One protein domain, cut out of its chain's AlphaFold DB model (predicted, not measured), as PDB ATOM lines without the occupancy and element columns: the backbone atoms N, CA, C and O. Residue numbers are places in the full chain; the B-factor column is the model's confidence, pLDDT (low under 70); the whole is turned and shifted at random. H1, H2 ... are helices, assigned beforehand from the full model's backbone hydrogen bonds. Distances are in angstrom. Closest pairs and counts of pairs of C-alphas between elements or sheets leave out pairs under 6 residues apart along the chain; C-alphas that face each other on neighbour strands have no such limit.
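AT A GLANCE: This is residues 142 to 231 and 250 to 272 of the 1013 residues of the protein "Hypothetical protein" of Calcidiscus leptoporus (UniProt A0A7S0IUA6). Helices H1 and H2 form a helical hairpin, and H4 crosses both of them, its last part meeting the first part of H5 in an L-shaped corner. Short H3 is tucked between the first residues of H1, residues 174 to 178 of H2 and residues 261 to 265 of H5. The printed part has 113 residues, with five named helices in the order H1 to H5 and no named strand: all helix, mostly crossed. It is compact, with a radius of gyration of the C-alphas of 14.4 A, yet elongated, spanning 49 by 30 by 27 A.

IN THESE COORDINATES: Find C-alpha 142 at (197.919, 223.745, 199.548); from there H1 runs to residue 155, 20.4 A. H2, residues 164 to 183, covers 28.8 A. H3 is residues 193 to 196. Look for H4 from C-alpha 208 at (213.075, 229.537, 219.789) to residue 228, 30.1 A. H5, residues 250 to 270, covers 29.9 A and ends at C-alpha 270, (204.573, 205.010, 194.272).

HOW THE PARTS SIT: Begin at the hub, H2, which touches the four other helices. Its residues 164 to 170 touch H1, closest at C-alphas 149 and 167, 4.9 A, at a shallow tilt of 31 degrees, opposite ways. H4 touches H2 at a steep tilt of 58 degrees, with C-alphas 175 and 228 closest, 5.0 A. H4 and H5 touch about perpendicular, 88 degrees, closest at C-alphas 225 and 257, 5.5 A. H1 and H5 are apart. In H2, H4 and H5 every O i to N i+4 pair is within hydrogen-bond range; in H1 8 of 10 are, and H3 is too short for one.

THE WHOLE: Look at C-alphas 159 and 186, the two farthest apart, 49.5 A. The link from H3 to H4 is long. Residues 232 to 249 are cut out, with C-alphas 231 and 250 15.1 A apart. Look for pLDDT under 70 at residues 155 to 162, 186 to 188, 204 to 206, 231 and 269 to 272.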
ATOM      1  N   TRP A 142     198.201 224.079 198.144       82.44
ATOM      2  CA  TRP A 142     197.919 223.745 199.548       82.44
ATOM      3  C   TRP A 142     198.980 224.269 200.533       82.44
ATOM      4  O   TRP A 142     198.682 224.479 201.708       82.44
ATOM      5  N   LYS A 143     200.215 224.529 200.070       83.38
ATOM      6  CA  LYS A 143     201.269 225.153 200.886       83.38
ATOM      7  C   LYS A 143     200.848 226.532 201.396       83.38
ATOM      8  O   LYS A 143     201.258 226.906 202.486       83.38
ATOM      9  N   ASP A 144     200.067 227.276 200.614       83.25
ATOM     10  CA  ASP A 144     199.717 228.663 200.927       83.25
ATOM     11  C   ASP A 144     198.633 228.734 202.009       83.25
ATOM     12  O   ASP A 144     198.791 229.496 202.959       83.25
ATOM     13  N   LEU A 145     197.619 227.856 201.955       86.12
ATOM     14  CA  LEU A 145     196.679 227.636 203.067       86.12
ATOM     15  C   LEU A 145     197.427 227.214 204.340       86.12
ATOM     16  O   LEU A 145     197.259 227.802 205.405       86.12
ATOM     17  N   ALA A 146     198.336 226.242 204.212       85.50
ATOM     18  CA  ALA A 146     199.163 225.776 205.322       85.50
ATOM     19  C   ALA A 146     200.207 226.802 205.803       85.50
ATOM     20  O   ALA A 146     200.892 226.519 206.784       85.50
ATOM     21  N   LEU A 147     200.399 227.938 205.126       86.25
ATOM     22  CA  LEU A 147     201.202 229.066 205.616       86.25
ATOM     23  C   LEU A 147     200.311 230.133 206.254       86.25
ATOM     24  O   LEU A 147     200.659 230.609 207.325       86.25
ATOM     25  N   LEU A 148     199.145 230.427 205.672       86.31
ATOM     26  CA  LEU A 148     198.167 231.371 206.225       86.31
ATOM     27  C   LEU A 148     197.735 230.954 207.640       86.31
ATOM     28  O   LEU A 148     197.806 231.750 208.570       86.31
ATOM     29  N   ALA A 149     197.417 229.670 207.840       86.44
ATOM     30  CA  ALA A 149     197.080 229.144 209.165       86.44
ATOM     31  C   ALA A 149     198.270 229.087 210.150       86.44
ATOM     32  O   ALA A 149     198.054 229.070 211.360       86.44
ATOM     33  N   GLU A 150     199.522 229.057 209.666       86.19
ATOM     34  CA  GLU A 150     200.697 229.221 210.539       86.19
ATOM     35  C   GLU A 150     200.922 230.696 210.899       86.19
ATOM     36  O   GLU A 150     201.315 230.986 212.023       86.19
ATOM     37  N   GLU A 151     200.662 231.624 209.978       84.38
ATOM     38  CA  GLU A 151     200.836 233.066 210.177       84.38
ATOM     39  C   GLU A 151     199.791 233.652 211.140       84.38
ATOM     40  O   GLU A 151     200.172 234.436 212.007       84.38
ATOM     41  N   GLU A 152     198.528 233.206 211.093       82.88
ATOM     42  CA  GLU A 152     197.513 233.590 212.094       82.88
ATOM     43  C   GLU A 152     197.883 233.135 213.514       82.88
ATOM     44  O   GLU A 152     197.946 233.953 214.427       82.88
ATOM     45  N   LEU A 153     198.198 231.849 213.710       80.06
ATOM     46  CA  LEU A 153     198.540 231.302 215.035       80.06
ATOM     47  C   LEU A 153     199.894 231.804 215.576       80.06
ATOM     48  O   LEU A 153     200.189 231.647 216.759       80.06
ATOM     49  N   LEU A 154     200.738 232.403 214.730       77.62
ATOM     50  CA  LEU A 154     201.932 233.136 215.162       77.62
ATOM     51  C   LEU A 154     201.636 234.614 215.485       77.62
ATOM     52  O   LEU A 154     202.444 235.244 216.170       77.62
ATOM     53  N   ALA A 155     200.504 235.162 215.028       66.56
ATOM     54  CA  ALA A 155     200.078 236.531 215.312       66.56
ATOM     55  C   ALA A 155     199.406 236.687 216.691       66.56
ATOM     56  O   ALA A 155     199.475 237.779 217.254       66.56
ATOM     57  N   GLU A 156     198.863 235.610 217.281       54.16
ATOM     58  CA  GLU A 156     198.175 235.558 218.597       54.16
ATOM     59  C   GLU A 156     199.048 235.925 219.832       54.16
ATOM     60  O   GLU A 156     198.688 235.650 220.975       54.16
ATOM     61  N   GLY A 157     200.203 236.563 219.627       50.38
ATOM     62  CA  GLY A 157     201.070 237.110 220.677       50.38
ATOM     63  C   GLY A 157     201.676 238.480 220.349       50.38
ATOM     64  O   GLY A 157     202.644 238.869 220.997       50.38
ATOM     65  N   ASN A 158     201.156 239.188 219.340       50.81
ATOM     66  CA  ASN A 158     201.594 240.528 218.930       50.81
ATOM     67  C   ASN A 158     200.384 241.464 218.715       50.81
ATOM     68  O   ASN A 158     199.235 241.063 218.857       50.81
ATOM     69  N   THR A 159     200.636 242.731 218.378       51.59
ATOM     70  CA  THR A 159     199.663 243.847 218.325       51.59
ATOM     71  C   THR A 159     198.607 243.790 217.202       51.59
ATOM     72  O   THR A 159     198.099 244.826 216.777       51.59
ATOM     73  N   ARG A 160     198.258 242.603 216.693       56.34
ATOM     74  CA  ARG A 160     197.271 242.407 215.617       56.34
ATOM     75  C   ARG A 160     196.275 241.311 216.013       56.34
ATOM     76  O   ARG A 160     196.724 240.279 216.506       56.34
ATOM     77  N   PRO A 161     194.960 241.475 215.773       57.66
ATOM     78  CA  PRO A 161     194.015 240.381 215.971       57.66
ATOM     79  C   PRO A 161     194.367 239.201 215.050       57.66
ATOM     80  O   PRO A 161     194.790 239.392 213.903       57.66
ATOM     81  N   GLY A 162     194.218 237.986 215.576       63.56
ATOM     82  CA  GLY A 162     194.190 236.753 214.792       63.56
ATOM     83  C   GLY A 162     192.752 236.381 214.428       63.56
ATOM     84  O   GLY A 162     191.808 236.856 215.063       63.56
ATOM     85  N   PHE A 163     192.583 235.518 213.425       75.19
ATOM     86  CA  PHE A 163     191.266 235.074 212.952       75.19
ATOM     87  C   PHE A 163     191.034 233.569 213.196       75.19
ATOM     88  O   PHE A 163     191.369 232.754 212.336       75.19
ATOM     89  N   PRO A 164     190.412 233.164 214.327       78.25
ATOM     90  CA  PRO A 164     190.166 231.751 214.638       78.25
ATOM     91  C   PRO A 164     189.287 231.018 213.616       78.25
ATOM     92  O   PRO A 164     189.464 229.825 213.396       78.25
ATOM     93  N   PHE A 165     188.364 231.722 212.948       83.25
ATOM     94  CA  PHE A 165     187.560 231.120 211.878       83.25
ATOM     95  C   PHE A 165     188.436 230.713 210.681       83.25
ATOM     96  O   PHE A 165     188.240 229.653 210.098       83.25
ATOM     97  N   LEU A 166     189.444 231.526 210.344       83.06
ATOM     98  CA  LEU A 166     190.318 231.314 209.195       83.06
ATOM     99  C   LEU A 166     191.213 230.089 209.412       83.06
ATOM    100  O   LEU A 166     191.390 229.280 208.501       83.06
ATOM    101  N   THR A 167     191.736 229.906 210.625       85.94
ATOM    102  CA  THR A 167     192.538 228.725 210.974       85.94
ATOM    103  C   THR A 167     191.687 227.455 211.021       85.94
ATOM    104  O   THR A 167     192.135 226.420 210.519       85.94
ATOM    105  N   ASP A 168     190.455 227.523 211.536       86.00
ATOM    106  CA  ASP A 168     189.563 226.362 211.628       86.00
ATOM    107  C   ASP A 168     188.999 225.940 210.257       86.00
ATOM    108  O   ASP A 168     189.074 224.757 209.914       86.00
ATOM    109  N   SER A 169     188.576 226.885 209.406       84.25
ATOM    110  CA  SER A 169     188.155 226.609 208.020       84.25
ATOM    111  C   SER A 169     189.298 226.089 207.139       84.25
ATOM    112  O   SER A 169     189.075 225.260 206.255       84.25
ATOM    113  N   ILE A 170     190.549 226.501 207.384       87.56
ATOM    114  CA  ILE A 170     191.715 225.882 206.729       87.56
ATOM    115  C   ILE A 170     191.916 224.441 207.220       87.56
ATOM    116  O   ILE A 170     192.236 223.560 206.419       87.56
ATOM    117  N   CYS A 171     191.699 224.171 208.512       87.88
ATOM    118  CA  CYS A 171     191.744 222.809 209.045       87.88
ATOM    119  C   CYS A 171     190.613 221.924 208.495       87.88
ATOM    120  O   CYS A 171     190.841 220.732 208.299       87.88
ATOM    121  N   GLU A 172     189.441 222.488 208.188       85.81
ATOM    122  CA  GLU A 172     188.340 221.817 207.476       85.81
ATOM    123  C   GLU A 172     188.719 221.459 206.043       85.81
ATOM    124  O   GLU A 172     188.669 220.285 205.691       85.81
ATOM    125  N   CYS A 173     189.223 222.421 205.260       84.69
ATOM    126  CA  CYS A 173     189.676 222.166 203.887       84.69
ATOM    127  C   CYS A 173     190.731 221.043 203.828       84.69
ATOM    128  O   CYS A 173     190.720 220.216 202.918       84.69
ATOM    129  N   PHE A 174     191.642 220.985 204.810       87.25
ATOM    130  CA  PHE A 174     192.586 219.873 204.934       87.25
ATOM    131  C   PHE A 174     191.930 218.569 205.407       87.25
ATOM    132  O   PHE A 174     192.337 217.506 204.945       87.25
ATOM    133  N   ALA A 175     190.961 218.611 206.321       86.25
ATOM    134  CA  ALA A 175     190.305 217.411 206.833       86.25
ATOM    135  C   ALA A 175     189.440 216.724 205.765       86.25
ATOM    136  O   ALA A 175     189.605 215.527 205.537       86.25
ATOM    137  N   GLU A 176     188.597 217.493 205.077       83.75
ATOM    138  CA  GLU A 176     187.712 217.040 203.997       83.75
ATOM    139  C   GLU A 176     188.517 216.420 202.853       83.75
ATOM    140  O   GLU A 176     188.292 215.268 202.486       83.75
ATOM    141  N   GLN A 177     189.539 217.126 202.353       83.88
ATOM    142  CA  GLN A 177     190.377 216.600 201.276       83.88
ATOM    143  C   GLN A 177     191.134 215.333 201.700       83.88
ATOM    144  O   GLN A 177     191.277 214.419 200.893       83.88
ATOM    145  N   LEU A 178     191.603 215.234 202.950       85.25
ATOM    146  CA  LEU A 178     192.289 214.029 203.437       85.25
ATOM    147  C   LEU A 178     191.338 212.844 203.672       85.25
ATOM    148  O   LEU A 178     191.790 211.704 203.576       85.25
ATOM    149  N   GLN A 179     190.055 213.087 203.958       84.75
ATOM    150  CA  GLN A 179     189.011 212.056 203.979       84.75
ATOM    151  C   GLN A 179     188.658 211.605 202.553       84.75
ATOM    152  O   GLN A 179     188.646 210.406 202.280       84.75
ATOM    153  N   HIS A 180     188.458 212.546 201.626       82.00
ATOM    154  CA  HIS A 180     188.228 212.262 200.207       82.00
ATOM    155  C   HIS A 180     189.385 211.441 199.610       82.00
ATOM    156  O   HIS A 180     189.175 210.342 199.103       82.00
ATOM    157  N   ASP A 181     190.627 211.912 199.772       83.75
ATOM    158  CA  ASP A 181     191.856 211.240 199.325       83.75
ATOM    159  C   ASP A 181     192.029 209.823 199.916       83.75
ATOM    160  O   ASP A 181     192.683 208.971 199.301       83.75
ATOM    161  N   ALA A 182     191.469 209.557 201.104       83.44
ATOM    162  CA  ALA A 182     191.470 208.234 201.729       83.44
ATOM    163  C   ALA A 182     190.478 207.263 201.074       83.44
ATOM    164  O   ALA A 182     190.786 206.075 200.965       83.44
ATOM    165  N   ASN A 183     189.326 207.779 200.638       81.44
ATOM    166  CA  ASN A 183     188.196 207.015 200.108       81.44
ATOM    167  C   ASN A 183     188.267 206.774 198.584       81.44
ATOM    168  O   ASN A 183     187.462 206.006 198.062       81.44
ATOM    169  N   LEU A 184     189.224 207.400 197.885       78.75
ATOM    170  CA  LEU A 184     189.503 207.187 196.457       78.75
ATOM    171  C   LEU A 184     189.718 205.709 196.093       78.75
ATOM    172  O   LEU A 184     190.400 204.970 196.820       78.75
ATOM    173  N   ALA A 185     189.219 205.317 194.919       74.19
ATOM    174  CA  ALA A 185     189.255 203.943 194.431       74.19
ATOM    175  C   ALA A 185     190.679 203.457 194.090       74.19
ATOM    176  O   ALA A 185     191.608 204.241 193.858       74.19
ATOM    177  N   ASP A 186     190.863 202.133 194.033       60.12
ATOM    178  CA  ASP A 186     192.152 201.512 193.706       60.12
ATOM    179  C   ASP A 186     192.549 201.765 192.240       60.12
ATOM    180  O   ASP A 186     192.166 201.051 191.315       60.12
ATOM    181  N   GLY A 187     193.354 202.811 192.048       59.53
ATOM    182  CA  GLY A 187     193.831 203.291 190.750       59.53
ATOM    183  C   GLY A 187     193.891 204.818 190.670       59.53
ATOM    184  O   GLY A 187     194.696 205.360 189.910       59.53
ATOM    185  N   GLU A 188     193.093 205.504 191.487       68.50
ATOM    186  CA  GLU A 188     193.013 206.963 191.544       68.50
ATOM    187  C   GLU A 188     194.142 207.577 192.390       68.50
ATOM    188  O   GLU A 188     194.740 206.935 193.261       68.50
ATOM    189  N   LEU A 189     194.468 208.842 192.108       71.69
ATOM    190  CA  LEU A 189     195.603 209.544 192.708       71.69
ATOM    191  C   LEU A 189     195.124 210.581 193.735       71.69
ATOM    192  O   LEU A 189     194.407 211.502 193.347       71.69
ATOM    193  N   PRO A 190     195.542 210.490 195.014       78.00
ATOM    194  CA  PRO A 190     195.160 211.472 196.023       78.00
ATOM    195  C   PRO A 190     195.817 212.832 195.782       78.00
ATOM    196  O   PRO A 190     196.900 212.934 195.193       78.00
ATOM    197  N   SER A 191     195.158 213.882 196.265       79.25
ATOM    198  CA  SER A 191     195.584 215.266 196.095       79.25
ATOM    199  C   SER A 191     196.936 215.569 196.759       79.25
ATOM    200  O   SER A 191     197.409 214.885 197.670       79.25
ATOM    201  N   SER A 192     197.549 216.696 196.382       78.50
ATOM    202  CA  SER A 192     198.763 217.167 197.061       78.50
ATOM    203  C   SER A 192     198.533 217.717 198.482       78.50
ATOM    204  O   SER A 192     199.511 218.104 199.129       78.50
ATOM    205  N   ALA A 193     197.304 217.705 199.021       83.81
ATOM    206  CA  ALA A 193     197.027 218.119 200.401       83.81
ATOM    207  C   ALA A 193     197.872 217.324 201.407       83.81
ATOM    208  O   ALA A 193     198.530 217.916 202.266       83.81
ATOM    209  N   ALA A 194     197.978 216.000 201.233       83.56
ATOM    210  CA  ALA A 194     198.797 215.139 202.088       83.56
ATOM    211  C   ALA A 194     200.276 215.568 202.153       83.56
ATOM    212  O   ALA A 194     200.910 215.423 203.203       83.56
ATOM    213  N   LYS A 195     200.835 216.151 201.083       82.12
ATOM    214  CA  LYS A 195     202.205 216.688 201.090       82.12
ATOM    215  C   LYS A 195     202.322 217.881 202.036       82.12
ATOM    216  O   LYS A 195     203.230 217.909 202.871       82.12
ATOM    217  N   TYR A 196     201.408 218.841 201.922       85.94
ATOM    218  CA  TYR A 196     201.507 220.151 202.571       85.94
ATOM    219  C   TYR A 196     200.821 220.255 203.939       85.94
ATOM    220  O   TYR A 196     201.100 221.207 204.667       85.94
ATOM    221  N   ALA A 197     199.994 219.275 204.314       86.62
ATOM    222  CA  ALA A 197     199.257 219.272 205.573       86.62
ATOM    223  C   ALA A 197     200.178 219.458 206.815       86.62
ATOM    224  O   ALA A 197     201.229 218.797 206.919       86.62
ATOM    225  N   PRO A 198     199.810 220.346 207.765       87.38
ATOM    226  CA  PRO A 198     200.569 220.611 208.988       87.38
ATOM    227  C   PRO A 198     200.918 219.354 209.792       87.38
ATOM    228  O   PRO A 198     200.118 218.430 209.927       87.38
ATOM    229  N   HIS A 199     202.135 219.308 210.331       85.12
ATOM    230  CA  HIS A 199     202.609 218.224 211.191       85.12
ATOM    231  C   HIS A 199     203.804 218.687 212.030       85.12
ATOM    232  O   HIS A 199     204.595 219.522 211.605       85.12
ATOM    233  N   GLU A 200     203.983 218.082 213.202       75.81
ATOM    234  CA  GLU A 200     205.051 218.402 214.167       75.81
ATOM    235  C   GLU A 200     206.489 218.307 213.615       75.81
ATOM    236  O   GLU A 200     207.387 218.985 214.109       75.81
ATOM    237  N   GLY A 201     206.706 217.508 212.564       70.56
ATOM    238  CA  GLY A 201     207.992 217.382 211.867       70.56
ATOM    239  C   GLY A 201     208.254 218.428 210.773       70.56
ATOM    240  O   GLY A 201     209.319 218.389 210.162       70.56
ATOM    241  N   ARG A 202     207.316 219.349 210.501       71.56
ATOM    242  CA  ARG A 202     207.379 220.284 209.359       71.56
ATOM    243  C   ARG A 202     208.558 221.262 209.412       71.56
ATOM    244  O   ARG A 202     209.037 221.678 208.362       71.56
ATOM    245  N   HIS A 203     209.010 221.627 210.612       77.56
ATOM    246  CA  HIS A 203     210.055 222.633 210.829       77.56
ATOM    247  C   HIS A 203     211.278 222.004 211.506       77.56
ATOM    248  O   HIS A 203     211.200 221.547 212.645       77.56
ATOM    249  N   SER A 204     212.428 222.005 210.830       58.62
ATOM    250  CA  SER A 204     213.708 221.513 211.362       58.62
ATOM    251  C   SER A 204     214.564 222.666 211.900       58.62
ATOM    252  O   SER A 204     214.952 223.550 211.142       58.62
ATOM    253  N   GLY A 205     214.884 222.650 213.196       69.88
ATOM    254  CA  GLY A 205     215.698 223.680 213.853       69.88
ATOM    255  C   GLY A 205     215.645 223.604 215.384       69.88
ATOM    256  O   GLY A 205     214.835 222.862 215.951       69.88
ATOM    257  N   THR A 206     216.526 224.352 216.051       68.75
ATOM    258  CA  THR A 206     216.729 224.330 217.518       68.75
ATOM    259  C   THR A 206     216.420 225.655 218.222       68.75
ATOM    260  O   THR A 206     216.078 225.629 219.403       68.75
ATOM    261  N   GLY A 207     216.504 226.794 217.523       78.25
ATOM    262  CA  GLY A 207     216.200 228.125 218.072       78.25
ATOM    263  C   GLY A 207     214.715 228.345 218.390       78.25
ATOM    264  O   GLY A 207     213.848 227.608 217.914       78.25
ATOM    265  N   ASP A 208     214.406 229.369 219.186       73.38
ATOM    266  CA  ASP A 208     213.075 229.537 219.789       73.38
ATOM    267  C   ASP A 208     211.953 229.854 218.789       73.38
ATOM    268  O   ASP A 208     210.837 229.365 218.965       73.38
ATOM    269  N   GLU A 209     212.236 230.539 217.676       74.06
ATOM    270  CA  GLU A 209     211.287 230.615 216.553       74.06
ATOM    271  C   GLU A 209     210.919 229.229 216.011       74.06
ATOM    272  O   GLU A 209     209.751 228.953 215.740       74.06
ATOM    273  N   SER A 210     211.899 228.331 215.874       77.12
ATOM    274  CA  SER A 210     211.651 226.968 215.405       77.12
ATOM    275  C   SER A 210     210.805 226.191 216.414       77.12
ATOM    276  O   SER A 210     209.910 225.452 216.008       77.12
ATOM    277  N   LYS A 211     211.004 226.408 217.724       78.88
ATOM    278  CA  LYS A 211     210.136 225.848 218.776       78.88
ATOM    279  C   LYS A 211     208.701 226.383 218.670       78.88
ATOM    280  O   LYS A 211     207.774 225.575 218.671       78.88
ATOM    281  N   LYS A 212     208.507 227.699 218.495       81.12
ATOM    282  CA  LYS A 212     207.177 228.313 218.284       81.12
ATOM    283  C   LYS A 212     206.478 227.744 217.042       81.12
ATOM    284  O   LYS A 212     205.370 227.227 217.155       81.12
ATOM    285  N   ARG A 213     207.147 227.736 215.881       81.31
ATOM    286  CA  ARG A 213     206.608 227.188 214.617       81.31
ATOM    287  C   ARG A 213     206.293 225.688 214.712       81.31
ATOM    288  O   ARG A 213     205.261 225.250 214.212       81.31
ATOM    289  N   LYS A 214     207.122 224.895 215.408       82.50
ATOM    290  CA  LYS A 214     206.816 223.488 215.743       82.50
ATOM    291  C   LYS A 214     205.562 223.362 216.607       82.50
ATOM    292  O   LYS A 214     204.754 222.482 216.336       82.50
ATOM    293  N   GLY A 215     205.393 224.226 217.611       83.62
ATOM    294  CA  GLY A 215     204.203 224.281 218.467       83.62
ATOM    295  C   GLY A 215     202.924 224.552 217.674       83.62
ATOM    296  O   GLY A 215     201.972 223.783 217.771       83.62
ATOM    297  N   VAL A 216     202.944 225.566 216.805       85.62
ATOM    298  CA  VAL A 216     201.831 225.901 215.899       85.62
ATOM    299  C   VAL A 216     201.515 224.748 214.936       85.62
ATOM    300  O   VAL A 216     200.366 224.321 214.835       85.62
ATOM    301  N   ALA A 217     202.528 224.144 214.307       85.12
ATOM    302  CA  ALA A 217     202.335 222.964 213.461       85.12
ATOM    303  C   ALA A 217     201.867 221.716 214.249       85.12
ATOM    304  O   ALA A 217     201.189 220.856 213.684       85.12
ATOM    305  N   LYS A 218     202.187 221.618 215.553       86.50
ATOM    306  CA  LYS A 218     201.630 220.635 216.504       86.50
ATOM    307  C   LYS A 218     200.149 220.932 216.779       86.50
ATOM    308  O   LYS A 218     199.387 219.972 216.814       86.50
ATOM    309  N   ALA A 219     199.732 222.188 216.935       85.75
ATOM    310  CA  ALA A 219     198.333 222.553 217.179       85.75
ATOM    311  C   ALA A 219     197.438 222.298 215.950       85.75
ATOM    312  O   ALA A 219     196.445 221.578 216.055       85.75
ATOM    313  N   LEU A 220     197.841 222.783 214.768       87.19
ATOM    314  CA  LEU A 220     197.118 222.562 213.505       87.19
ATOM    315  C   LEU A 220     196.946 221.068 213.183       87.19
ATOM    316  O   LEU A 220     195.888 220.645 212.726       87.19
ATOM    317  N   ALA A 221     197.965 220.249 213.466       86.38
ATOM    318  CA  ALA A 221     197.883 218.802 213.277       86.38
ATOM    319  C   ALA A 221     196.829 218.128 214.178       86.38
ATOM    320  O   ALA A 221     196.197 217.174 213.733       86.38
ATOM    321  N   ASP A 222     196.608 218.615 215.406       85.75
ATOM    322  CA  ASP A 222     195.536 218.099 216.273       85.75
ATOM    323  C   ASP A 222     194.155 218.585 215.825       85.75
ATOM    324  O   ASP A 222     193.199 217.815 215.903       85.75
ATOM    325  N   ALA A 223     194.028 219.830 215.352       86.19
ATOM    326  CA  ALA A 223     192.766 220.358 214.828       86.19
ATOM    327  C   ALA A 223     192.291 219.544 213.610       86.19
ATOM    328  O   ALA A 223     191.177 219.016 213.611       86.19
ATOM    329  N   ILE A 224     193.181 219.331 212.632       87.06
ATOM    330  CA  ILE A 224     192.910 218.483 211.461       87.06
ATOM    331  C   ILE A 224     192.623 217.040 211.899       87.06
ATOM    332  O   ILE A 224     191.624 216.468 211.471       87.06
ATOM    333  N   ALA A 225     193.425 216.447 212.796       86.25
ATOM    334  CA  ALA A 225     193.191 215.077 213.266       86.25
ATOM    335  C   ALA A 225     191.818 214.898 213.945       86.25
ATOM    336  O   ALA A 225     191.150 213.891 213.715       86.25
ATOM    337  N   ARG A 226     191.371 215.871 214.751       87.12
ATOM    338  CA  ARG A 226     190.038 215.845 215.380       87.12
ATOM    339  C   ARG A 226     188.919 215.922 214.347       87.12
ATOM    340  O   ARG A 226     187.979 215.142 214.453       87.12
ATOM    341  N   LYS A 227     189.018 216.816 213.356       85.81
ATOM    342  CA  LYS A 227     188.005 216.939 212.294       85.81
ATOM    343  C   LYS A 227     187.953 215.668 211.427       85.81
ATOM    344  O   LYS A 227     186.872 215.104 211.266       85.81
ATOM    345  N   VAL A 228     189.110 215.136 211.006       85.25
ATOM    346  CA  VAL A 228     189.230 213.905 210.190       85.25
ATOM    347  C   VAL A 228     188.620 212.667 210.863       85.25
ATOM    348  O   VAL A 228     187.962 211.881 210.185       85.25
ATOM    349  N   PHE A 229     188.820 212.471 212.173       84.75
ATOM    350  CA  PHE A 229     188.359 211.267 212.895       84.75
ATOM    351  C   PHE A 229     187.150 211.514 213.818       84.75
ATOM    352  O   PHE A 229     186.822 210.670 214.653       84.75
ATOM    353  N   SER A 230     186.474 212.656 213.666       70.81
ATOM    354  CA  SER A 230     185.338 213.104 214.492       70.81
ATOM    355  C   SER A 230     184.227 212.052 214.635       70.81
ATOM    356  O   SER A 230     183.768 211.776 215.745       70.81
ATOM    357  N   HIS A 231     183.845 211.404 213.531       56.50
ATOM    358  CA  HIS A 231     182.783 210.394 213.500       56.50
ATOM    359  C   HIS A 231     183.138 209.049 214.159       56.50
ATOM    360  O   HIS A 231     182.229 208.308 214.526       56.50
ATOM    361  N   LYS A 250     194.687 212.733 222.313       70.25
ATOM    362  CA  LYS A 250     195.277 213.634 221.296       70.25
ATOM    363  C   LYS A 250     196.434 212.953 220.572       70.25
ATOM    364  O   LYS A 250     196.446 212.912 219.342       70.25
ATOM    365  N   ASP A 251     197.381 212.377 221.311       75.81
ATOM    366  CA  ASP A 251     198.536 211.703 220.709       75.81
ATOM    367  C   ASP A 251     198.127 210.432 219.932       75.81
ATOM    368  O   ASP A 251     198.741 210.117 218.903       75.81
ATOM    369  N   ALA A 252     197.041 209.758 220.334       80.19
ATOM    370  CA  ALA A 252     196.426 208.662 219.582       80.19
ATOM    371  C   ALA A 252     195.770 209.131 218.265       80.19
ATOM    372  O   ALA A 252     196.053 208.561 217.203       80.19
ATOM    373  N   LEU A 253     194.956 210.195 218.290       82.44
ATOM    374  CA  LEU A 253     194.381 210.819 217.087       82.44
ATOM    375  C   LEU A 253     195.480 211.308 216.133       82.44
ATOM    376  O   LEU A 253     195.451 211.039 214.930       82.44
ATOM    377  N   ARG A 254     196.520 211.939 216.676       82.25
ATOM    378  CA  ARG A 254     197.705 212.364 215.928       82.25
ATOM    379  C   ARG A 254     198.495 211.184 215.362       82.25
ATOM    380  O   ARG A 254     199.080 211.289 214.282       82.25
ATOM    381  N   ALA A 255     198.546 210.042 216.048       83.06
ATOM    382  CA  ALA A 255     199.128 208.816 215.503       83.06
ATOM    383  C   ALA A 255     198.306 208.266 214.321       83.06
ATOM    384  O   ALA A 255     198.909 207.889 213.313       83.06
ATOM    385  N   LYS A 256     196.962 208.290 214.382       84.94
ATOM    386  CA  LYS A 256     196.100 207.983 213.220       84.94
ATOM    387  C   LYS A 256     196.370 208.942 212.055       84.94
ATOM    388  O   LYS A 256     196.671 208.487 210.955       84.94
ATOM    389  N   TYR A 257     196.369 210.251 212.309       88.12
ATOM    390  CA  TYR A 257     196.621 211.290 211.302       88.12
ATOM    391  C   TYR A 257     197.993 211.139 210.622       88.12
ATOM    392  O   TYR A 257     198.087 211.171 209.395       88.12
ATOM    393  N   ARG A 258     199.056 210.871 211.395       85.56
ATOM    394  CA  ARG A 258     200.396 210.581 210.850       85.56
ATOM    395  C   ARG A 258     200.400 209.348 209.938       85.56
ATOM    396  O   ARG A 258     201.043 209.396 208.891       85.56
ATOM    397  N   ARG A 259     199.673 208.278 210.288       86.62
ATOM    398  CA  ARG A 259     199.532 207.072 209.443       86.62
ATOM    399  C   ARG A 259     198.755 207.361 208.157       86.62
ATOM    400  O   ARG A 259     199.224 206.973 207.091       86.62
ATOM    401  N   LEU A 260     197.631 208.079 208.240       86.50
ATOM    402  CA  LEU A 260     196.841 208.492 207.074       86.50
ATOM    403  C   LEU A 260     197.691 209.327 206.109       86.50
ATOM    404  O   LEU A 260     197.870 208.954 204.949       86.50
ATOM    405  N   ARG A 261     198.312 210.402 206.612       88.94
ATOM    406  CA  ARG A 261     199.196 211.265 205.823       88.94
ATOM    407  C   ARG A 261     200.365 210.484 205.213       88.94
ATOM    408  O   ARG A 261     200.718 210.736 204.063       88.94
ATOM    409  N   ALA A 262     200.959 209.533 205.936       83.69
ATOM    410  CA  ALA A 262     202.012 208.674 205.391       83.69
ATOM    411  C   ALA A 262     201.497 207.747 204.273       83.69
ATOM    412  O   ALA A 262     202.178 207.600 203.262       83.69
ATOM    413  N   SER A 263     200.293 207.181 204.412       84.38
ATOM    414  CA  SER A 263     199.658 206.328 203.396       84.38
ATOM    415  C   SER A 263     199.361 207.090 202.097       84.38
ATOM    416  O   SER A 263     199.720 206.638 201.010       84.38
ATOM    417  N   LEU A 264     198.803 208.301 202.196       83.69
ATOM    418  CA  LEU A 264     198.499 209.136 201.028       83.69
ATOM    419  C   LEU A 264     199.770 209.638 200.323       83.69
ATOM    420  O   LEU A 264     199.887 209.531 199.101       83.69
ATOM    421  N   ASN A 265     200.781 210.087 201.080       81.69
ATOM    422  CA  ASN A 265     202.090 210.421 200.503       81.69
ATOM    423  C   ASN A 265     202.794 209.191 199.900       81.69
ATOM    424  O   ASN A 265     203.547 209.338 198.936       81.69
ATOM    425  N   LYS A 266     202.548 207.981 200.425       78.06
ATOM    426  CA  LYS A 266     203.027 206.724 199.836       78.06
ATOM    427  C   LYS A 266     202.344 206.459 198.487       78.06
ATOM    428  O   LYS A 266     203.081 206.320 197.514       78.06
ATOM    429  N   LYS A 267     201.002 206.518 198.388       77.25
ATOM    430  CA  LYS A 267     200.258 206.440 197.104       77.25
ATOM    431  C   LYS A 267     200.850 207.417 196.063       77.25
ATOM    432  O   LYS A 267     201.214 207.007 194.964       77.25
ATOM    433  N   LEU A 268     201.049 208.688 196.436       71.62
ATOM    434  CA  LEU A 268     201.668 209.729 195.587       71.62
ATOM    435  C   LEU A 268     203.118 209.436 195.163       71.62
ATOM    436  O   LEU A 268     203.525 209.786 194.050       71.62
ATOM    437  N   SER A 269     203.913 208.826 196.043       67.19
ATOM    438  CA  SER A 269     205.316 208.493 195.771       67.19
ATOM    439  C   SER A 269     205.433 207.269 194.860       67.19
ATOM    440  O   SER A 269     206.195 207.297 193.899       67.19
ATOM    441  N   GLU A 270     204.630 206.229 195.097       66.31
ATOM    442  CA  GLU A 270     204.573 205.010 194.272       66.31
ATOM    443  C   GLU A 270     203.984 205.286 192.875       66.31
ATOM    444  O   GLU A 270     204.407 204.688 191.882       66.31
ATOM    445  N   ALA A 271     203.091 206.275 192.763       61.84
ATOM    446  CA  ALA A 271     202.651 206.829 191.485       61.84
ATOM    447  C   ALA A 271     203.723 207.674 190.761       61.84
ATOM    448  O   ALA A 271     203.569 207.951 189.574       61.84
ATOM    449  N   GLY A 272     204.805 208.084 191.435       57.81
ATOM    450  CA  GLY A 272     205.888 208.900 190.871       57.81
ATOM    451  C   GLY A 272     205.665 210.419 190.910       57.81
ATOM    452  O   GLY A 272     206.515 211.167 190.428       57.81
TER     453      GLY A 272